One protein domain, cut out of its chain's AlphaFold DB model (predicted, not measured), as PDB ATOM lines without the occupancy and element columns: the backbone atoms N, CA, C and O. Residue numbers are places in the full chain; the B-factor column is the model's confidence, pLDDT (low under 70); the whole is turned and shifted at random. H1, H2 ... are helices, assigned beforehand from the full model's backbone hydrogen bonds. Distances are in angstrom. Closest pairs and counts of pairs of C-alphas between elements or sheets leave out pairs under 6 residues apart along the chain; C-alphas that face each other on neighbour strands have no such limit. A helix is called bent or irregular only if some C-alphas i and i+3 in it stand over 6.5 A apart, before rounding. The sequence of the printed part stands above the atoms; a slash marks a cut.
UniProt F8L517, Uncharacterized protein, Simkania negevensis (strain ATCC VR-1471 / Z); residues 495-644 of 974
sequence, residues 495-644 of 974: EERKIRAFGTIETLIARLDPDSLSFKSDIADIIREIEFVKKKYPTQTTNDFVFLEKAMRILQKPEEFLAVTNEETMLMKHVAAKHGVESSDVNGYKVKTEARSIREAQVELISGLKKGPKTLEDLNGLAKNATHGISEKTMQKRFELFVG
ATOM      1  N   GLU A 495     117.371 120.758 136.571       76.44
ATOM      2  CA  GLU A 495     118.527 120.028 136.037       76.44
ATOM      3  C   GLU A 495     119.853 120.749 136.297       76.44
ATOM      4  O   GLU A 495     120.817 120.132 136.745       76.44
ATOM      5  N   GLU A 496     119.898 122.077 136.139       78.69
ATOM      6  CA  GLU A 496     121.079 122.874 136.507       78.69
ATOM      7  C   GLU A 496     121.414 122.729 137.999       78.69
ATOM      8  O   GLU A 496     122.585 122.630 138.379       78.69
ATOM      9  N   ARG A 497     120.382 122.648 138.849       78.56
ATOM     10  CA  ARG A 497     120.556 122.461 140.289       78.56
ATOM     11  C   ARG A 497     120.975 121.037 140.653       78.56
ATOM     12  O   ARG A 497     121.813 120.891 141.537       78.56
ATOM     13  N   LYS A 498     120.449 120.006 139.978       75.81
ATOM     14  CA  LYS A 498     120.884 118.608 140.152       75.81
ATOM     15  C   LYS A 498     122.351 118.436 139.772       75.81
ATOM     16  O   LYS A 498     123.092 117.829 140.535       75.81
ATOM     17  N   ILE A 499     122.790 119.034 138.663       81.25
ATOM     18  CA  ILE A 499     124.194 119.003 138.223       81.25
ATOM     19  C   ILE A 499     125.108 119.678 139.255       81.25
ATOM     20  O   ILE A 499     126.165 119.143 139.588       81.25
ATOM     21  N   ARG A 500     124.697 120.829 139.809       83.38
ATOM     22  CA  ARG A 500     125.468 121.505 140.862       83.38
ATOM     23  C   ARG A 500     125.530 120.683 142.146       83.38
ATOM     24  O   ARG A 500     126.617 120.495 142.680       83.38
ATOM     25  N   ALA A 501     124.383 120.204 142.623       80.81
ATOM     26  CA  ALA A 501     124.304 119.386 143.827       80.81
ATOM     27  C   ALA A 501     125.136 118.109 143.671       80.81
ATOM     28  O   ALA A 501     125.889 117.762 144.574       80.81
ATOM     29  N   PHE A 502     125.081 117.462 142.503       84.69
ATOM     30  CA  PHE A 502     125.923 116.318 142.167       84.69
ATOM     31  C   PHE A 502     127.416 116.657 142.259       84.69
ATOM     32  O   PHE A 502     128.130 115.959 142.968       84.69
ATOM     33  N   GLY A 503     127.879 117.753 141.646       84.12
ATOM     34  CA  GLY A 503     129.289 118.161 141.729       84.12
ATOM     35  C   GLY A 503     129.751 118.483 143.158       84.12
ATOM     36  O   GLY A 503     130.866 118.127 143.554       84.12
ATOM     37  N   THR A 504     128.887 119.107 143.965       86.31
ATOM     38  CA  THR A 504     129.150 119.353 145.393       86.31
ATOM     39  C   THR A 504     129.235 118.040 146.174       86.31
ATOM     40  O   THR A 504     130.210 117.810 146.886       86.31
ATOM     41  N   ILE A 505     128.247 117.157 146.011       88.31
ATOM     42  CA  ILE A 505     128.173 115.857 146.688       88.31
ATOM     43  C   ILE A 505     129.357 114.971 146.289       88.31
ATOM     44  O   ILE A 505     129.979 114.374 147.160       88.31
ATOM     45  N   GLU A 506     129.718 114.909 145.010       88.69
ATOM     46  CA  GLU A 506     130.870 114.146 144.518       88.69
ATOM     47  C   GLU A 506     132.176 114.644 145.152       88.69
ATOM     48  O   GLU A 506     132.983 113.846 145.635       88.69
ATOM     49  N   THR A 507     132.349 115.966 145.236       87.88
ATOM     50  CA  THR A 507     133.516 116.582 145.884       87.88
ATOM     51  C   THR A 507     133.591 116.221 147.368       87.88
ATOM     52  O   THR A 507     134.675 115.927 147.876       87.88
ATOM     53  N   LEU A 508     132.456 116.229 148.069       88.81
ATOM     54  CA  LEU A 508     132.382 115.851 149.481       88.81
ATOM     55  C   LEU A 508     132.632 114.347 149.671       88.81
ATOM     56  O   LEU A 508     133.421 113.966 150.529       88.81
ATOM     57  N   ILE A 509     132.067 113.488 148.817       90.06
ATOM     58  CA  ILE A 509     132.297 112.036 148.841       90.06
ATOM     59  C   ILE A 509     133.767 111.697 148.595       90.06
ATOM     60  O   ILE A 509     134.310 110.823 149.269       90.06
ATOM     61  N   ALA A 510     134.443 112.396 147.679       87.44
ATOM     62  CA  ALA A 510     135.870 112.196 147.427       87.44
ATOM     63  C   ALA A 510     136.731 112.477 148.674       87.44
ATOM     64  O   ALA A 510     137.749 111.806 148.881       87.44
ATOM     65  N   ARG A 511     136.288 113.413 149.523       87.00
ATOM     66  CA  ARG A 511     136.940 113.804 150.782       87.00
ATOM     67  C   ARG A 511     136.576 112.920 151.971       87.00
ATOM     68  O   ARG A 511     137.324 112.930 152.941       87.00
ATOM     69  N   LEU A 512     135.494 112.137 151.890       88.94
ATOM     70  CA  LEU A 512     135.101 111.239 152.975       88.94
ATOM     71  C   LEU A 512     136.238 110.276 153.309       88.94
ATOM     72  O   LEU A 512     136.645 109.449 152.491       88.94
ATOM     73  N   ASP A 513     136.716 110.374 154.531       86.94
ATOM     74  CA  ASP A 513     137.693 109.484 155.126       86.94
ATOM     75  C   ASP A 513     137.263 109.315 156.579       86.94
ATOM     76  O   ASP A 513     137.150 110.329 157.269       86.94
ATOM     77  N   PRO A 514     136.972 108.092 157.058       81.38
ATOM     78  CA  PRO A 514     136.473 107.947 158.408       81.38
ATOM     79  C   PRO A 514     137.537 108.282 159.475       81.38
ATOM     80  O   PRO A 514     137.180 108.373 160.647       81.38
ATOM     81  N   ASP A 515     138.821 108.472 159.119       81.75
ATOM     82  CA  ASP A 515     139.865 109.016 160.022       81.75
ATOM     83  C   ASP A 515     139.986 110.554 159.961       81.75
ATOM     84  O   ASP A 515     140.682 111.162 160.777       81.75
ATOM     85  N   SER A 516     139.288 111.218 159.031       77.38
ATOM     86  CA  SER A 516     139.325 112.677 158.909       77.38
ATOM     87  C   SER A 516     138.525 113.372 160.014       77.38
ATOM     88  O   SER A 516     137.374 113.032 160.294       77.38
ATOM     89  N   LEU A 517     139.080 114.461 160.554       72.44
ATOM     90  CA  LEU A 517     138.368 115.384 161.450       72.44
ATOM     91  C   LEU A 517     137.140 116.029 160.781       72.44
ATOM     92  O   LEU A 517     136.198 116.412 161.473       72.44
ATOM     93  N   SER A 518     137.123 116.126 159.446       79.88
ATOM     94  CA  SER A 518     135.983 116.644 158.676       79.88
ATOM     95  C   SER A 518     134.918 115.589 158.378       79.88
ATOM     96  O   SER A 518     133.873 115.930 157.837       79.88
ATOM     97  N   PHE A 519     135.122 114.318 158.735       85.00
ATOM     98  CA  PHE A 519     134.252 113.223 158.299       85.00
ATOM     99  C   PHE A 519     132.775 113.443 158.653       85.00
ATOM    100  O   PHE A 519     131.898 113.353 157.794       85.00
ATOM    101  N   LYS A 520     132.490 113.802 159.912       85.62
ATOM    102  CA  LYS A 520     131.117 114.070 160.370       85.62
ATOM    103  C   LYS A 520     130.524 115.325 159.722       85.62
ATOM    104  O   LYS A 520     129.334 115.325 159.405       85.62
ATOM    105  N   SER A 521     131.325 116.375 159.516       86.25
ATOM    106  CA  SER A 521     130.859 117.600 158.854       86.25
ATOM    107  C   SER A 521     130.602 117.381 157.369       86.25
ATOM    108  O   SER A 521     129.580 117.836 156.874       86.25
ATOM    109  N   ASP A 522     131.451 116.614 156.685       87.94
ATOM    110  CA  ASP A 522     131.307 116.290 155.266       87.94
ATOM    111  C   ASP A 522     130.047 115.442 155.031       87.94
ATOM    112  O   ASP A 522     129.283 115.713 154.107       87.94
ATOM    113  N   ILE A 523     129.754 114.474 155.912       90.19
ATOM    114  CA  ILE A 523     128.483 113.728 155.882       90.19
ATOM    115  C   ILE A 523     127.289 114.663 156.106       90.19
ATOM    116  O   ILE A 523     126.293 114.578 155.386       90.19
ATOM    117  N   ALA A 524     127.372 115.566 157.089       88.81
ATOM    118  CA  ALA A 524     126.305 116.526 157.366       88.81
ATOM    119  C   ALA A 524     126.086 117.506 156.201       88.81
ATOM    120  O   ALA A 524     124.949 117.892 155.932       88.81
ATOM    121  N   ASP A 525     127.145 117.892 155.493       89.38
ATOM    122  CA  ASP A 525     127.086 118.731 154.295       89.38
ATOM    123  C   ASP A 525     126.432 117.994 153.128       89.38
ATOM    124  O   ASP A 525     125.556 118.558 152.470       89.38
ATOM    125  N   ILE A 526     126.767 116.716 152.928       90.62
ATOM    126  CA  ILE A 526     126.104 115.866 151.930       90.62
ATOM    127  C   ILE A 526     124.606 115.754 152.243       90.62
ATOM    128  O   ILE A 526     123.781 115.966 151.356       90.62
ATOM    129  N   ILE A 527     124.233 115.472 153.497       90.25
ATOM    130  CA  ILE A 527     122.822 115.374 153.910       90.25
ATOM    131  C   ILE A 527     122.098 116.710 153.698       90.25
ATOM    132  O   ILE A 527     121.003 116.723 153.135       90.25
ATOM    133  N   ARG A 528     122.710 117.838 154.082       89.38
ATOM    134  CA  ARG A 528     122.132 119.175 153.879       89.38
ATOM    135  C   ARG A 528     121.904 119.493 152.405       89.38
ATOM    136  O   ARG A 528     120.857 120.045 152.068       89.38
ATOM    137  N   GLU A 529     122.847 119.143 151.536       88.12
ATOM    138  CA  GLU A 529     122.712 119.360 150.095       88.12
ATOM    139  C   GLU A 529     121.568 118.508 149.513       88.12
ATOM    140  O   GLU A 529     120.743 119.013 148.747       88.12
ATOM    141  N   ILE A 530     121.436 117.250 149.951       87.50
ATOM    142  CA  ILE A 530     120.319 116.367 149.573       87.50
ATOM    143  C   ILE A 530     118.970 116.946 150.033       87.50
ATOM    144  O   ILE A 530     118.026 117.060 149.241       87.50
ATOM    145  N   GLU A 531     118.864 117.350 151.300       86.62
ATOM    146  CA  GLU A 531     117.642 117.930 151.867       86.62
ATOM    147  C   GLU A 531     117.253 119.238 151.173       86.62
ATOM    148  O   GLU A 531     116.070 119.486 150.920       86.62
ATOM    149  N   PHE A 532     118.239 120.062 150.820       83.12
ATOM    150  CA  PHE A 532     118.021 121.311 150.101       83.12
ATOM    151  C   PHE A 532     117.404 121.079 148.715       83.12
ATOM    152  O   PHE A 532     116.457 121.782 148.335       83.12
ATOM    153  N   VAL A 533     117.882 120.071 147.979       81.81
ATOM    154  CA  VAL A 533     117.314 119.680 146.679       81.81
ATOM    155  C   VAL A 533     115.889 119.137 146.850       81.81
ATOM    156  O   VAL A 533     114.972 119.610 146.166       81.81
ATOM    157  N   LYS A 534     115.667 118.230 147.813       83.06
ATOM    158  CA  LYS A 534     114.347 117.625 148.090       83.06
ATOM    159  C   LYS A 534     113.305 118.653 148.526       83.06
ATOM    160  O   LYS A 534     112.176 118.621 148.045       83.06
ATOM    161  N   LYS A 535     113.675 119.607 149.387       82.69
ATOM    162  CA  LYS A 535     112.767 120.662 149.875       82.69
ATOM    163  C   LYS A 535     112.254 121.556 148.748       82.69
ATOM    164  O   LYS A 535     111.121 122.026 148.808       82.69
ATOM    165  N   LYS A 536     113.081 121.807 147.732       77.25
ATOM    166  CA  LYS A 536     112.716 122.684 146.615       77.25
ATOM    167  C   LYS A 536     111.926 121.957 145.517       77.25
ATOM    168  O   LYS A 536     111.148 122.614 144.830       77.25
ATOM    169  N   TYR A 537     112.076 120.630 145.385       73.81
ATOM    170  CA  TYR A 537     111.409 119.814 144.353       73.81
ATOM    171  C   TYR A 537     110.936 118.438 144.881       73.81
ATOM    172  O   TYR A 537     111.413 117.391 144.427       73.81
ATOM    173  N   PRO A 538     109.987 118.408 145.833       66.19
ATOM    174  CA  PRO A 538     109.668 117.216 146.623       66.19
ATOM    175  C   PRO A 538     108.997 116.074 145.849       66.19
ATOM    176  O   PRO A 538     109.120 114.928 146.253       66.19
ATOM    177  N   THR A 539     108.300 116.335 144.741       62.53
ATOM    178  CA  THR A 539     107.610 115.293 143.951       62.53
ATOM    179  C   THR A 539     108.480 114.657 142.863       62.53
ATOM    180  O   THR A 539     108.105 113.626 142.315       62.53
ATOM    181  N   GLN A 540     109.634 115.256 142.545       64.06
ATOM    182  CA  GLN A 540     110.469 114.906 141.384       64.06
ATOM    183  C   GLN A 540     111.850 114.344 141.768       64.06
ATOM    184  O   GLN A 540     112.620 113.994 140.882       64.06
ATOM    185  N   THR A 541     112.179 114.287 143.066       66.75
ATOM    186  CA  THR A 541     113.524 113.929 143.573       66.75
ATOM    187  C   THR A 541     113.513 112.850 144.660       66.75
ATOM    188  O   THR A 541     114.566 112.454 145.153       66.75
ATOM    189  N   THR A 542     112.333 112.338 145.038       64.94
ATOM    190  CA  THR A 542     112.162 111.398 146.161       64.94
ATOM    191  C   THR A 542     112.998 110.134 146.019       64.94
ATOM    192  O   THR A 542     113.503 109.650 147.022       64.94
ATOM    193  N   ASN A 543     113.176 109.621 144.797       73.56
ATOM    194  CA  ASN A 543     113.909 108.378 144.539       73.56
ATOM    195  C   ASN A 543     115.402 108.595 144.233       73.56
ATOM    196  O   ASN A 543     116.187 107.652 144.347       73.56
ATOM    197  N   ASP A 544     115.804 109.823 143.901       77.62
ATOM    198  CA  ASP A 544     117.134 110.133 143.357       77.62
ATOM    199  C   ASP A 544     118.245 110.021 144.412       77.62
ATOM    200  O   ASP A 544     119.405 109.817 144.068       77.62
ATOM    201  N   PHE A 545     117.893 110.097 145.702       83.44
ATOM    202  CA  PHE A 545     118.858 110.129 146.808       83.44
ATOM    203  C   PHE A 545     118.663 109.042 147.871       83.44
ATOM    204  O   PHE A 545     119.455 108.974 148.804       83.44
ATOM    205  N   VAL A 546     117.644 108.180 147.767       85.44
ATOM    206  CA  VAL A 546     117.239 107.259 148.854       85.44
ATOM    207  C   VAL A 546     118.391 106.393 149.367       85.44
ATOM    208  O   VAL A 546     118.577 106.246 150.578       85.44
ATOM    209  N   PHE A 547     119.177 105.805 148.463       88.62
ATOM    210  CA  PHE A 547     120.268 104.917 148.861       88.62
ATOM    211  C   PHE A 547     121.500 105.694 149.309       88.62
ATOM    212  O   PHE A 547     122.207 105.232 150.205       88.62
ATOM    213  N   LEU A 548     121.726 106.884 148.750       89.31
ATOM    214  CA  LEU A 548     122.778 107.780 149.217       89.31
ATOM    215  C   LEU A 548     122.486 108.301 150.633       89.31
ATOM    216  O   LEU A 548     123.366 108.245 151.484       89.31
ATOM    217  N   GLU A 549     121.248 108.704 150.930       89.94
ATOM    218  CA  GLU A 549     120.805 109.069 152.284       89.94
ATOM    219  C   GLU A 549     120.993 107.901 153.256       89.94
ATOM    220  O   GLU A 549     121.507 108.088 154.359       89.94
ATOM    221  N   LYS A 550     120.627 106.680 152.841       89.88
ATOM    222  CA  LYS A 550     120.854 105.473 153.645       89.88
ATOM    223  C   LYS A 550     122.342 105.248 153.919       89.88
ATOM    224  O   LYS A 550     122.706 104.980 155.061       89.88
ATOM    225  N   ALA A 551     123.198 105.385 152.906       91.81
ATOM    226  CA  ALA A 551     124.646 105.265 153.063       91.81
ATOM    227  C   ALA A 551     125.195 106.321 154.033       91.81
ATOM    228  O   ALA A 551     125.955 105.983 154.937       91.81
ATOM    229  N   MET A 552     124.763 107.578 153.898       94.12
ATOM    230  CA  MET A 552     125.186 108.667 154.781       94.12
ATOM    231  C   MET A 552     124.731 108.450 156.223       94.12
ATOM    232  O   MET A 552     125.519 108.670 157.135       94.12
ATOM    233  N   ARG A 553     123.510 107.949 156.452       89.81
ATOM    234  CA  ARG A 553     123.031 107.601 157.802       89.81
ATOM    235  C   ARG A 553     123.853 106.484 158.441       89.81
ATOM    236  O   ARG A 553     124.217 106.611 159.605       89.81
ATOM    237  N   ILE A 554     124.195 105.441 157.677       89.62
ATOM    238  CA  ILE A 554     125.082 104.364 158.152       89.62
ATOM    239  C   ILE A 554     126.461 104.926 158.518       89.62
ATOM    240  O   ILE A 554     127.012 104.546 159.542       89.62
ATOM    241  N   LEU A 555     127.021 105.847 157.728       90.88
ATOM    242  CA  LEU A 555     128.315 106.465 158.047       90.88
ATOM    243  C   LEU A 555     128.243 107.440 159.233       90.88
ATOM    244  O   LEU A 555     129.211 107.536 159.985       90.88
ATOM    245  N   GLN A 556     127.123 108.152 159.395       89.94
ATOM    246  CA  GLN A 556     126.911 109.131 160.464       89.94
ATOM    247  C   GLN A 556     126.731 108.469 161.831       89.94
ATOM    248  O   GLN A 556     127.175 109.020 162.838       89.94
ATOM    249  N   LYS A 557     126.041 107.326 161.854       88.06
ATOM    250  CA  LYS A 557     125.671 106.599 163.068       88.06
ATOM    251  C   LYS A 557     125.870 105.092 162.896       88.06
ATOM    252  O   LYS A 557     124.899 104.333 162.935       88.06
ATOM    253  N   PRO A 558     127.098 104.630 162.639       87.25
ATOM    254  CA  PRO A 558     127.342 103.228 162.326       87.25
ATOM    255  C   PRO A 558     126.939 102.284 163.464       87.25
ATOM    256  O   PRO A 558     126.547 101.153 163.193       87.25
ATOM    257  N   GLU A 559     126.966 102.741 164.712       84.25
ATOM    258  CA  GLU A 559     126.567 101.970 165.890       84.25
ATOM    259  C   GLU A 559     125.071 101.620 165.862       84.25
ATOM    260  O   GLU A 559     124.682 100.555 166.321       84.25
ATOM    261  N   GLU A 560     124.215 102.452 165.259       83.62
ATOM    262  CA  GLU A 560     122.780 102.148 165.140       83.62
ATOM    263  C   GLU A 560     122.497 101.044 164.101       83.62
ATOM    264  O   GLU A 560     121.475 100.366 164.187       83.62
ATOM    265  N   PHE A 561     123.384 100.847 163.116       83.31
ATOM    266  CA  PHE A 561     123.131  99.964 161.963       83.31
ATOM    267  C   PHE A 561     124.053  98.739 161.878       83.31
ATOM    268  O   PHE A 561     123.730  97.776 161.176       83.31
ATOM    269  N   LEU A 562     125.221  98.792 162.518       88.31
ATOM    270  CA  LEU A 562     126.298  97.805 162.387       88.31
ATOM    271  C   LEU A 562     126.773  97.250 163.740       88.31
ATOM    272  O   LEU A 562     127.667  96.397 163.747       88.31
ATOM    273  N   ALA A 563     126.201  97.700 164.862       86.31
ATOM    274  CA  ALA A 563     126.503  97.162 166.188       86.31
ATOM    275  C   ALA A 563     126.249  95.650 166.282       86.31
ATOM    276  O   ALA A 563     125.510  95.059 165.487       86.31
ATOM    277  N   VAL A 564     126.892  95.014 167.260       87.12
ATOM    278  CA  VAL A 564     126.653  93.597 167.569       87.12
ATOM    279  C   VAL A 564     125.298  93.474 168.263       87.12
ATOM    280  O   VAL A 564     125.110  93.997 169.367       87.12
ATOM    281  N   THR A 565     124.360  92.761 167.640       88.00
ATOM    282  CA  THR A 565     123.013  92.577 168.201       88.00
ATOM    283  C   THR A 565     123.009  91.574 169.359       88.00
ATOM    284  O   THR A 565     123.958  90.801 169.571       88.00
ATOM    285  N   ASN A 566     121.931  91.577 170.145       86.12
ATOM    286  CA  ASN A 566     121.752  90.595 171.215       86.12
ATOM    287  C   ASN A 566     121.602  89.181 170.635       86.12
ATOM    288  O   ASN A 566     122.206  88.246 171.157       86.12
ATOM    289  N   GLU A 567     120.893  89.047 169.516       90.06
ATOM    290  CA  GLU A 567     120.688  87.793 168.789       90.06
ATOM    291  C   GLU A 567     122.000  87.244 168.222       90.06
ATOM    292  O   GLU A 567     122.273  86.051 168.362       90.06
ATOM    293  N   GLU A 568     122.854  88.108 167.657       90.56
ATOM    294  CA  GLU A 568     124.210  87.729 167.240       90.56
ATOM    295  C   GLU A 568     124.999  87.193 168.440       90.56
ATOM    296  O   GLU A 568     125.571  86.102 168.380       90.56
ATOM    297  N   THR A 569     124.975  87.918 169.563       88.38
ATOM    298  CA  THR A 569     125.689  87.525 170.786       88.38
ATOM    299  C   THR A 569     125.194  86.182 171.329       88.38
ATOM    300  O   THR A 569     126.003  85.343 171.728       88.38
ATOM    301  N   MET A 570     123.881  85.956 171.357       86.44
ATOM    302  CA  MET A 570     123.291  84.707 171.843       86.44
ATOM    303  C   MET A 570     123.626  83.523 170.947       86.44
ATOM    304  O   MET A 570     124.085  82.494 171.450       86.44
ATOM    305  N   LEU A 571     123.479  83.677 169.630       90.19
ATOM    306  CA  LEU A 571     123.849  82.629 168.685       90.19
ATOM    307  C   LEU A 571     125.336  82.278 168.825       90.19
ATOM    308  O   LEU A 571     125.689  81.100 168.886       90.19
ATOM    309  N   MET A 572     126.205  83.281 168.973       88.31
ATOM    310  CA  MET A 572     127.631  83.062 169.223       88.31
ATOM    311  C   MET A 572     127.911  82.342 170.543       88.31
ATOM    312  O   MET A 572     128.721  81.416 170.557       88.31
ATOM    313  N   LYS A 573     127.247  82.720 171.645       87.81
ATOM    314  CA  LYS A 573     127.371  82.017 172.936       87.81
ATOM    315  C   LYS A 573     126.970  80.553 172.814       87.81
ATOM    316  O   LYS A 573     127.643  79.687 173.370       87.81
ATOM    317  N   HIS A 574     125.915  80.272 172.062       86.19
ATOM    318  CA  HIS A 574     125.474  78.905 171.843       86.19
ATOM    319  C   HIS A 574     126.466  78.105 170.990       86.19
ATOM    320  O   HIS A 574     126.799  76.968 171.334       86.19
ATOM    321  N   VAL A 575     127.002  78.707 169.920       87.00
ATOM    322  CA  VAL A 575     128.085  78.102 169.128       87.00
ATOM    323  C   VAL A 575     129.290  77.802 170.024       87.00
ATOM    324  O   VAL A 575     129.767  76.668 170.052       87.00
ATOM    325  N   ALA A 576     129.732  78.778 170.818       85.75
ATOM    326  CA  ALA A 576     130.833  78.627 171.763       85.75
ATOM    327  C   ALA A 576     130.604  77.447 172.725       85.75
ATOM    328  O   ALA A 576     131.438  76.542 172.803       85.75
ATOM    329  N   ALA A 577     129.440  77.401 173.381       84.19
ATOM    330  CA  ALA A 577     129.086  76.355 174.339       84.19
ATOM    331  C   ALA A 577     129.095  74.954 173.706       84.19
ATOM    332  O   ALA A 577     129.700  74.027 174.252       84.19
ATOM    333  N   LYS A 578     128.501  74.800 172.517       82.44
ATOM    334  CA  LYS A 578     128.441  73.517 171.795       82.44
ATOM    335  C   LYS A 578     129.822  72.992 171.399       82.44
ATOM    336  O   LYS A 578     130.028  71.782 171.315       82.44
ATOM    337  N   HIS A 579     130.780  73.893 171.208       80.38
ATOM    338  CA  HIS A 579     132.165  73.556 170.894       80.38
ATOM    339  C   HIS A 579     133.106  73.614 172.109       80.38
ATOM    340  O   HIS A 579     134.301  73.370 171.955       80.38
ATOM    341  N   GLY A 580     132.583  73.828 173.321       78.25
ATOM    342  CA  GLY A 580     133.360  73.844 174.563       78.25
ATOM    343  C   GLY A 580     134.316  75.031 174.700       78.25
ATOM    344  O   GLY A 580     135.366  74.873 175.315       78.25
ATOM    345  N   VAL A 581     133.971  76.174 174.104       81.25
ATOM    346  CA  VAL A 581     134.654  77.464 174.280       81.25
ATOM    347  C   VAL A 581     134.040  78.180 175.490       81.25
ATOM    348  O   VAL A 581     132.819  78.147 175.668       81.25
ATOM    349  N   GLU A 582     134.863  78.804 176.338       75.62
ATOM    350  CA  GLU A 582     134.381  79.485 177.545       75.62
ATOM    351  C   GLU A 582     133.538  80.731 177.212       75.62
ATOM    352  O   GLU A 582     133.786  81.453 176.248       75.62
ATOM    353  N   SER A 583     132.526  81.026 178.032       66.31
ATOM    354  CA  SER A 583     131.621  82.168 177.818       66.31
ATOM    355  C   SER A 583     132.294  83.536 178.008       66.31
ATOM    356  O   SER A 583     131.849  84.533 177.431       66.31
ATOM    357  N   SER A 584     133.381  83.585 178.782       66.56
ATOM    358  CA  SER A 584     134.261  84.748 178.975       66.56
ATOM    359  C   SER A 584     134.867  85.244 177.655       66.56
ATOM    360  O   SER A 584     134.964  86.457 177.439       66.56
ATOM    361  N   ASP A 585     135.173  84.330 176.732       67.38
ATOM    362  CA  ASP A 585     135.751  84.635 175.421       67.38
ATOM    363  C   ASP A 585     134.760  85.353 174.485       67.38
ATOM    364  O   ASP A 585     135.146  86.230 173.706       67.38
ATOM    365  N   VAL A 586     133.460  85.062 174.610       67.75
ATOM    366  CA  VAL A 586     132.400  85.687 173.795       67.75
ATOM    367  C   VAL A 586     132.133  87.136 174.225       67.75
ATOM    368  O   VAL A 586     131.879  88.007 173.391       67.75
ATOM    369  N   ASN A 587     132.255  87.443 175.518       63.66
ATOM    370  CA  ASN A 587     132.111  88.818 176.010       63.66
ATOM    371  C   ASN A 587     133.324  89.691 175.632       63.66
ATOM    372  O   ASN A 587     133.162  90.864 175.291       63.66
ATOM    373  N   GLY A 588     134.534  89.114 175.622       60.19
ATOM    374  CA  GLY A 588     135.743  89.783 175.130       60.19
ATOM    375  C   GLY A 588     135.722  90.053 173.619       60.19
ATOM    376  O   GLY A 588     136.371  90.990 173.150       60.19
ATOM    377  N   TYR A 589     134.951  89.263 172.868       64.50
ATOM    378  CA  TYR A 589     134.702  89.463 171.448       64.50
ATOM    379  C   TYR A 589     133.857  90.721 171.186       64.50
ATOM    380  O   TYR A 589     134.347  91.590 170.470       64.50
ATOM    381  N   LYS A 590     132.684  90.885 171.826       65.94
ATOM    382  CA  LYS A 590     131.783  92.043 171.608       65.94
ATOM    383  C   LYS A 590     132.524  93.383 171.706       65.94
ATOM    384  O   LYS A 590     132.470  94.192 170.792       65.94
ATOM    385  N   VAL A 591     133.324  93.564 172.757       61.41
ATOM    386  CA  VAL A 591     134.054  94.820 173.007       61.41
ATOM    387  C   VAL A 591     135.187  95.066 171.996       61.41
ATOM    388  O   VAL A 591     135.468  96.212 171.652       61.41
ATOM    389  N   LYS A 592     135.860  94.015 171.505       64.81
ATOM    390  CA  LYS A 592     137.071  94.148 170.667       64.81
ATOM    391  C   LYS A 592     136.811  94.062 169.165       64.81
ATOM    392  O   LYS A 592     137.625  94.565 168.390       64.81
ATOM    393  N   THR A 593     135.758  93.377 168.725       69.62
ATOM    394  CA  THR A 593     135.478  93.182 167.292       69.62
ATOM    395  C   THR A 593     134.470  94.176 166.747       69.62
ATOM    396  O   THR A 593     134.541  94.474 165.560       69.62
ATOM    397  N   GLU A 594     133.604  94.747 167.585       79.38
ATOM    398  CA  GLU A 594     132.578  95.700 167.161       79.38
ATOM    399  C   GLU A 594     133.190  96.955 166.527       79.38
ATOM    400  O   GLU A 594     133.003  97.167 165.329       79.38
ATOM    401  N   ALA A 595     134.030  97.695 167.262       79.69
ATOM    402  CA  ALA A 595     134.686  98.910 166.762       79.69
ATOM    403  C   ALA A 595     135.496  98.661 165.477       79.69
ATOM    404  O   ALA A 595     135.423  99.429 164.517       79.69
ATOM    405  N   ARG A 596     136.221  97.536 165.421       82.88
ATOM    406  CA  ARG A 596     136.989  97.141 164.235       82.88
ATOM    407  C   ARG A 596     136.087  96.812 163.043       82.88
ATOM    408  O   ARG A 596     136.363  97.250 161.932       82.88
ATOM    409  N   SER A 597     135.026  96.039 163.258       84.75
ATOM    410  CA  SER A 597     134.098  95.632 162.198       84.75
ATOM    411  C   SER A 597     133.312  96.818 161.636       84.75
ATOM    412  O   SER A 597     133.166  96.930 160.420       84.75
ATOM    413  N   ILE A 598     132.901  97.749 162.504       87.44
ATOM    414  CA  ILE A 598     132.287  99.026 162.127       87.44
ATOM    415  C   ILE A 598     133.247  99.821 161.243       87.44
ATOM    416  O   ILE A 598     132.867 100.259 160.156       87.44
ATOM    417  N   ARG A 599     134.507  99.943 161.669       87.12
ATOM    418  CA  ARG A 599     135.531 100.662 160.913       87.12
ATOM    419  C   ARG A 599     135.741 100.069 159.520       87.12
ATOM    420  O   ARG A 599     135.715 100.794 158.529       87.12
ATOM    421  N   GLU A 600     135.929  98.754 159.434       87.12
ATOM    422  CA  GLU A 600     136.117  98.052 158.158       87.12
ATOM    423  C   GLU A 600     134.901  98.228 157.227       87.12
ATOM    424  O   GLU A 600     135.071  98.436 156.023       87.12
ATOM    425  N   ALA A 601     133.683  98.215 157.775       87.56
ATOM    426  CA  ALA A 601     132.454  98.456 157.022       87.56
ATOM    427  C   ALA A 601     132.339  99.905 156.518       87.56
ATOM    428  O   ALA A 601     131.956 100.119 155.368       87.56
ATOM    429  N   GLN A 602     132.712 100.904 157.324       90.94
ATOM    430  CA  GLN A 602     132.746 102.306 156.883       90.94
ATOM    431  C   GLN A 602     133.727 102.501 155.720       90.94
ATOM    432  O   GLN A 602     133.388 103.152 154.731       90.94
ATOM    433  N   VAL A 603     134.912 101.889 155.800       90.56
ATOM    434  CA  VAL A 603     135.910 101.925 154.721       90.56
ATOM    435  C   VAL A 603     135.380 101.245 153.451       90.56
ATOM    436  O   VAL A 603     135.506 101.811 152.364       90.56
ATOM    437  N   GLU A 604     134.746 100.071 153.565       90.06
ATOM    438  CA  GLU A 604     134.131  99.368 152.423       90.06
ATOM    439  C   GLU A 604     133.019 100.214 151.775       90.06
ATOM    440  O   GLU A 604     132.982 100.356 150.548       90.06
ATOM    441  N   LEU A 605     132.158 100.836 152.589       91.44
ATOM    442  CA  LEU A 605     131.069 101.699 152.133       91.44
ATOM    443  C   LEU A 605     131.599 102.923 151.374       91.44
ATOM    444  O   LEU A 605     131.164 103.193 150.253       91.44
ATOM    445  N   ILE A 606     132.580 103.630 151.940       92.31
ATOM    446  CA  ILE A 606     133.196 104.814 151.323       92.31
ATOM    447  C   ILE A 606     133.938 104.440 150.042       92.31
ATOM    448  O   ILE A 606     133.788 105.118 149.024       92.31
ATOM    449  N   SER A 607     134.692 103.339 150.049       90.81
ATOM    450  CA  SER A 607     135.363 102.830 148.849       90.81
ATOM    451  C   SER A 607     134.362 102.537 147.726       90.81
ATOM    452  O   SER A 607     134.618 102.861 146.566       90.81
ATOM    453  N   GLY A 608     133.188 101.988 148.064       88.56
ATOM    454  CA  GLY A 608     132.088 101.773 147.125       88.56
ATOM    455  C   GLY A 608     131.536 103.067 146.524       88.56
ATOM    456  O   GLY A 608     131.298 103.121 145.316       88.56
ATOM    457  N   LEU A 609     131.385 104.111 147.341       90.06
ATOM    458  CA  LEU A 609     130.901 105.430 146.913       90.06
ATOM    459  C   LEU A 609     131.926 106.192 146.054       90.06
ATOM    460  O   LEU A 609     131.534 106.935 145.156       90.06
ATOM    461  N   LYS A 610     133.231 105.977 146.270       91.31
ATOM    462  CA  LYS A 610     134.328 106.653 145.548       91.31
ATOM    463  C   LYS A 610     134.629 106.096 144.149       91.31
ATOM    464  O   LYS A 610     135.585 106.538 143.518       91.31
ATOM    465  N   LYS A 611     133.837 105.160 143.613       87.75
ATOM    466  CA  LYS A 611     134.085 104.508 142.305       87.75
ATOM    467  C   LYS A 611     133.869 105.404 141.063       87.75
ATOM    468  O   LYS A 611     133.716 104.875 139.966       87.75
ATOM    469  N   GLY A 612     133.898 106.730 141.216       75.38
ATOM    470  CA  GLY A 612     133.823 107.707 140.122       75.38
ATOM    471  C   GLY A 612     132.457 107.747 139.427       75.38
ATOM    472  O   GLY A 612     132.376 107.353 138.260       75.38
ATOM    473  N   PRO A 613     131.379 108.168 140.120       84.94
ATOM    474  CA  PRO A 613     130.061 108.318 139.502       84.94
ATOM    475  C   PRO A 613     130.098 109.358 138.372       84.94
ATOM    476  O   PRO A 613     130.779 110.368 138.490       84.94
ATOM    477  N   LYS A 614     129.355 109.142 137.280       82.81
ATOM    478  CA  LYS A 614     129.255 110.126 136.179       82.81
ATOM    479  C   LYS A 614     127.969 110.946 136.227       82.81
ATOM    480  O   LYS A 614     127.904 112.017 135.631       82.81
ATOM    481  N   THR A 615     126.955 110.433 136.915       82.50
ATOM    482  CA  THR A 615     125.649 111.062 137.110       82.50
ATOM    483  C   THR A 615     125.169 110.851 138.543       82.50
ATOM    484  O   THR A 615     125.706 110.025 139.292       82.50
ATOM    485  N   LEU A 616     124.127 111.585 138.930       79.94
ATOM    486  CA  LEU A 616     123.491 111.406 140.230       79.94
ATOM    487  C   LEU A 616     122.834 110.021 140.354       79.94
ATOM    488  O   LEU A 616     122.929 109.383 141.405       79.94
ATOM    489  N   GLU A 617     122.231 109.525 139.275       82.69
ATOM    490  CA  GLU A 617     121.662 108.180 139.196       82.69
ATOM    491  C   GLU A 617     122.739 107.101 139.379       82.69
ATOM    492  O   GLU A 617     122.524 106.145 140.130       82.69
ATOM    493  N   ASP A 618     123.916 107.280 138.767       84.75
ATOM    494  CA  ASP A 618     125.062 106.382 138.939       84.75
ATOM    495  C   ASP A 618     125.541 106.376 140.396       84.75
ATOM    496  O   ASP A 618     125.794 105.309 140.960       84.75
ATOM    497  N   LEU A 619     125.622 107.548 141.036       84.69
ATOM    498  CA  LEU A 619     126.011 107.667 142.442       84.69
ATOM    499  C   LEU A 619     125.005 106.981 143.376       84.69
ATOM    500  O   LEU A 619     125.404 106.247 144.284       84.69
ATOM    501  N   ASN A 620     123.705 107.167 143.151       84.44
ATOM    502  CA  ASN A 620     122.667 106.492 143.931       84.44
ATOM    503  C   ASN A 620     122.684 104.967 143.685       84.44
ATOM    504  O   ASN A 620     122.480 104.184 144.614       84.44
ATOM    505  N   GLY A 621     123.015 104.526 142.465       86.00
ATOM    506  CA  GLY A 621     123.267 103.121 142.131       86.00
ATOM    507  C   GLY A 621     124.493 102.536 142.844       86.00
ATOM    508  O   GLY A 621     124.425 101.432 143.390       86.00
ATOM    509  N   LEU A 622     125.597 103.286 142.920       88.31
ATOM    510  CA  LEU A 622     126.780 102.918 143.703       88.31
ATOM    511  C   LEU A 622     126.458 102.842 145.197       88.31
ATOM    512  O   LEU A 622     126.848 101.873 145.846       88.31
ATOM    513  N   ALA A 623     125.693 103.797 145.731       87.81
ATOM    514  CA  ALA A 623     125.246 103.785 147.122       87.81
ATOM    515  C   ALA A 623     124.344 102.580 147.425       87.81
ATOM    516  O   ALA A 623     124.512 101.922 148.454       87.81
ATOM    517  N   LYS A 624     123.436 102.223 146.508       89.75
ATOM    518  CA  LYS A 624     122.627 101.001 146.612       89.75
ATOM    519  C   LYS A 624     123.516  99.763 146.694       89.75
ATOM    520  O   LYS A 624     123.342  98.956 147.598       89.75
ATOM    521  N   ASN A 625     124.490  99.637 145.795       87.19
ATOM    522  CA  ASN A 625     125.393  98.487 145.758       87.19
ATOM    523  C   ASN A 625     126.325  98.427 146.978       87.19
ATOM    524  O   ASN A 625     126.597  97.342 147.483       87.19
ATOM    525  N   ALA A 626     126.801  99.576 147.462       86.38
ATOM    526  CA  ALA A 626     127.702  99.662 148.608       86.38
ATOM    527  C   ALA A 626     126.981  99.411 149.943       86.38
ATOM    528  O   ALA A 626     127.556  98.823 150.851       86.38
ATOM    529  N   THR A 627     125.711  99.810 150.059       87.69
ATOM    530  CA  THR A 627     124.885  99.525 151.248       87.69
ATOM    531  C   THR A 627     124.251  98.135 151.221       87.69
ATOM    532  O   THR A 627     123.835  97.630 152.266       87.69
ATOM    533  N   HIS A 628     124.157  97.496 150.052       86.19
ATOM    534  CA  HIS A 628     123.575  96.166 149.920       86.19
ATOM    535  C   HIS A 628     124.432  95.110 150.634       86.19
ATOM    536  O   HIS A 628     125.618  94.948 150.348       86.19
ATOM    537  N   GLY A 629     123.819  94.398 151.584       81.75
ATOM    538  CA  GLY A 629     124.463  93.324 152.342       81.75
ATOM    539  C   GLY A 629     125.600  93.777 153.264       81.75
ATOM    540  O   GLY A 629     126.318  92.928 153.776       81.75
ATOM    541  N   ILE A 630     125.808  95.081 153.498       87.38
ATOM    542  CA  ILE A 630     126.964  95.542 154.287       87.38
ATOM    543  C   ILE A 630     126.902  95.088 155.748       87.38
ATOM    544  O   ILE A 630     127.909  94.650 156.298       87.38
ATOM    545  N   SER A 631     125.712  95.108 156.351       86.00
ATOM    546  CA  SER A 631     125.487  94.577 157.700       86.00
ATOM    547  C   SER A 631     125.716  93.059 157.742       86.00
ATOM    548  O   SER A 631     126.451  92.567 158.593       86.00
ATOM    549  N   GLU A 632     125.207  92.326 156.743       89.00
ATOM    550  CA  GLU A 632     125.380  90.871 156.619       89.00
ATOM    551  C   GLU A 632     126.854  90.477 156.462       89.00
ATOM    552  O   GLU A 632     127.357  89.648 157.217       89.00
ATOM    553  N   LYS A 633     127.594  91.140 155.569       89.25
ATOM    554  CA  LYS A 633     129.043  90.940 155.411       89.25
ATOM    555  C   LYS A 633     129.819  91.276 156.680       89.25
ATOM    556  O   LYS A 633     130.794  90.600 156.995       89.25
ATOM    557  N   THR A 634     129.416  92.331 157.389       89.81
ATOM    558  CA  THR A 634     130.065  92.739 158.642       89.81
ATOM    559  C   THR A 634     129.885  91.655 159.701       89.81
ATOM    560  O   THR A 634     130.880  91.233 160.282       89.81
ATOM    561  N   MET A 635     128.659  91.140 159.877       90.50
ATOM    562  CA  MET A 635     128.349  90.007 160.762       90.50
ATOM    563  C   MET A 635     129.097  88.728 160.367       90.50
ATOM    564  O   MET A 635     129.654  88.050 161.230       90.50
ATOM    565  N   GLN A 636     129.169  88.413 159.071       90.75
ATOM    566  CA  GLN A 636     129.917  87.257 158.572       90.75
ATOM    567  C   GLN A 636     131.409  87.360 158.921       90.75
ATOM    568  O   GLN A 636     131.947  86.454 159.553       90.75
ATOM    569  N   LYS A 637     132.077  88.470 158.570       87.75
ATOM    570  CA  LYS A 637     133.507  88.689 158.877       87.75
ATOM    571  C   LYS A 637     133.777  88.590 160.377       87.75
ATOM    572  O   LYS A 637     134.779  88.030 160.813       87.75
ATOM    573  N   ARG A 638     132.866  89.148 161.171       88.62
ATOM    574  CA  ARG A 638     132.857  89.070 162.630       88.62
ATOM    575  C   ARG A 638     132.879  87.610 163.097       88.62
ATOM    576  O   ARG A 638     133.809  87.207 163.804       88.62
ATOM    577  N   PHE A 639     131.937  86.799 162.629       88.81
ATOM    578  CA  PHE A 639     131.886  85.377 162.953       88.81
ATOM    579  C   PHE A 639     133.130  84.605 162.471       88.81
ATOM    580  O   PHE A 639     133.681  83.794 163.216       88.81
ATOM    581  N   GLU A 640     133.646  84.898 161.278       86.81
ATOM    582  CA  GLU A 640     134.891  84.303 160.766       86.81
ATOM    583  C   GLU A 640     136.092  84.612 161.678       86.81
ATOM    584  O   GLU A 640     136.895  83.727 161.981       86.81
ATOM    585  N   LEU A 641     136.194  85.847 162.183       83.94
ATOM    586  CA  LEU A 641     137.219  86.233 163.159       83.94
ATOM    587  C   LEU A 641     137.056  85.499 164.494       83.94
ATOM    588  O   LEU A 641     138.062  85.175 165.129       83.94
ATOM    589  N   PHE A 642     135.819  85.247 164.927       85.19
ATOM    590  CA  PHE A 642     135.541  84.457 166.125       85.19
ATOM    591  C   PHE A 642     136.030  83.014 165.961       85.19
ATOM    592  O   PHE A 642     136.860  82.559 166.749       85.19
ATOM    593  N   VAL A 643     135.604  82.327 164.898       83.56
ATOM    594  CA  VAL A 643     136.014  80.940 164.616       83.56
ATOM    595  C   VAL A 643     137.530  80.836 164.416       83.56
ATOM    596  O   VAL A 643     138.157  79.892 164.892       83.56
ATOM    597  N   GLY A 644     138.152  81.834 163.778       79.56
ATOM    598  CA  GLY A 644     139.603  81.878 163.587       79.56
ATOM    599  C   GLY A 644     140.409  82.047 164.882       79.56
ATOM    600  O   GLY A 644     141.568  81.636 164.934       79.56
TER     601      GLY A 644
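Overview. This is residues 495 to 644 of the 974 residues of an uncharacterized protein of Simkania negevensis (strain ATCC VR-1471 / Z) (UniProt F8L517). A loose rod of helices is strung along the long, bent helix H6, whose arm H6b lies in the middle while its arm H6a makes a hairpin with H5 at one end. The hairpin of H1 and H2 makes the other end; H3 follows beside H2, H7 folds back from H6b, and H8 goes on toward H5. The printed part has 150 residues with eight named helices, H1 to H8 in order, and no named strand: all helix, radius of gyration of the C-alphas 18.3 A, spans 63 by 31 by 23 A.

Along the chain. Find H6, residues 583 to 609: by its hydrogen bonds it was assigned as one helix, but it is bent, with C-alphas 592 and 595 6.6 A apart. Arm H6a is 583 to 592; H6b, 595 to 609, spans 21.2 A. Find C-alpha 495 at (118.527, 120.028, 136.037); H1 runs to 511, 24.4 A. H2 is 519 to 536, 26.3 A; H3 546 to 556; H4 558 to 562; H5 566 to 578; H7 616 to 627. H8, 630 to 644, ends at (139.603, 81.878, 163.587).

Arrangement. Start at H6, the hub; its arms stand at a steep tilt of 43 degrees. H6b, with residues 604 to 609 alone, touches H7, its hairpin partner, at Gly 608 and Ala 626, closest C-alphas 5.1 A. It touches H8 at Ser 597 and Thr 634, 6.1 A, and, with 598 to 602 alone, H4 at Leu 562 and Ile 598, 6.1 A. H6a touches H5 at Lys 573 and Val 586, 6.3 A. H3 touches H7 at Phe 547 and Lys 624, 5.1 A, and H2 at Ile 523 and Met 552, 6.1 A, a hairpin. H1 and H2 touch at a shallow tilt of 10 degrees, opposite ways, Ile 505 to Ile 526 5.6 A. Helix packing is part aligned, part crossed. Every O i to N i+4 pair is within hydrogen-bond range in H1, H2, H3, H4, H5, H6b, H7 and H8; in H6a, 4 of 6.

Size, cuts and confidence. The C-alphas of Glu 496 and Gly 580 are farthest apart, 63.3 A. The printed part has no cut and no long link; residues 535 to 540 stand free. Look for pLDDT under 70 at 538 to 542 and 583 to 593.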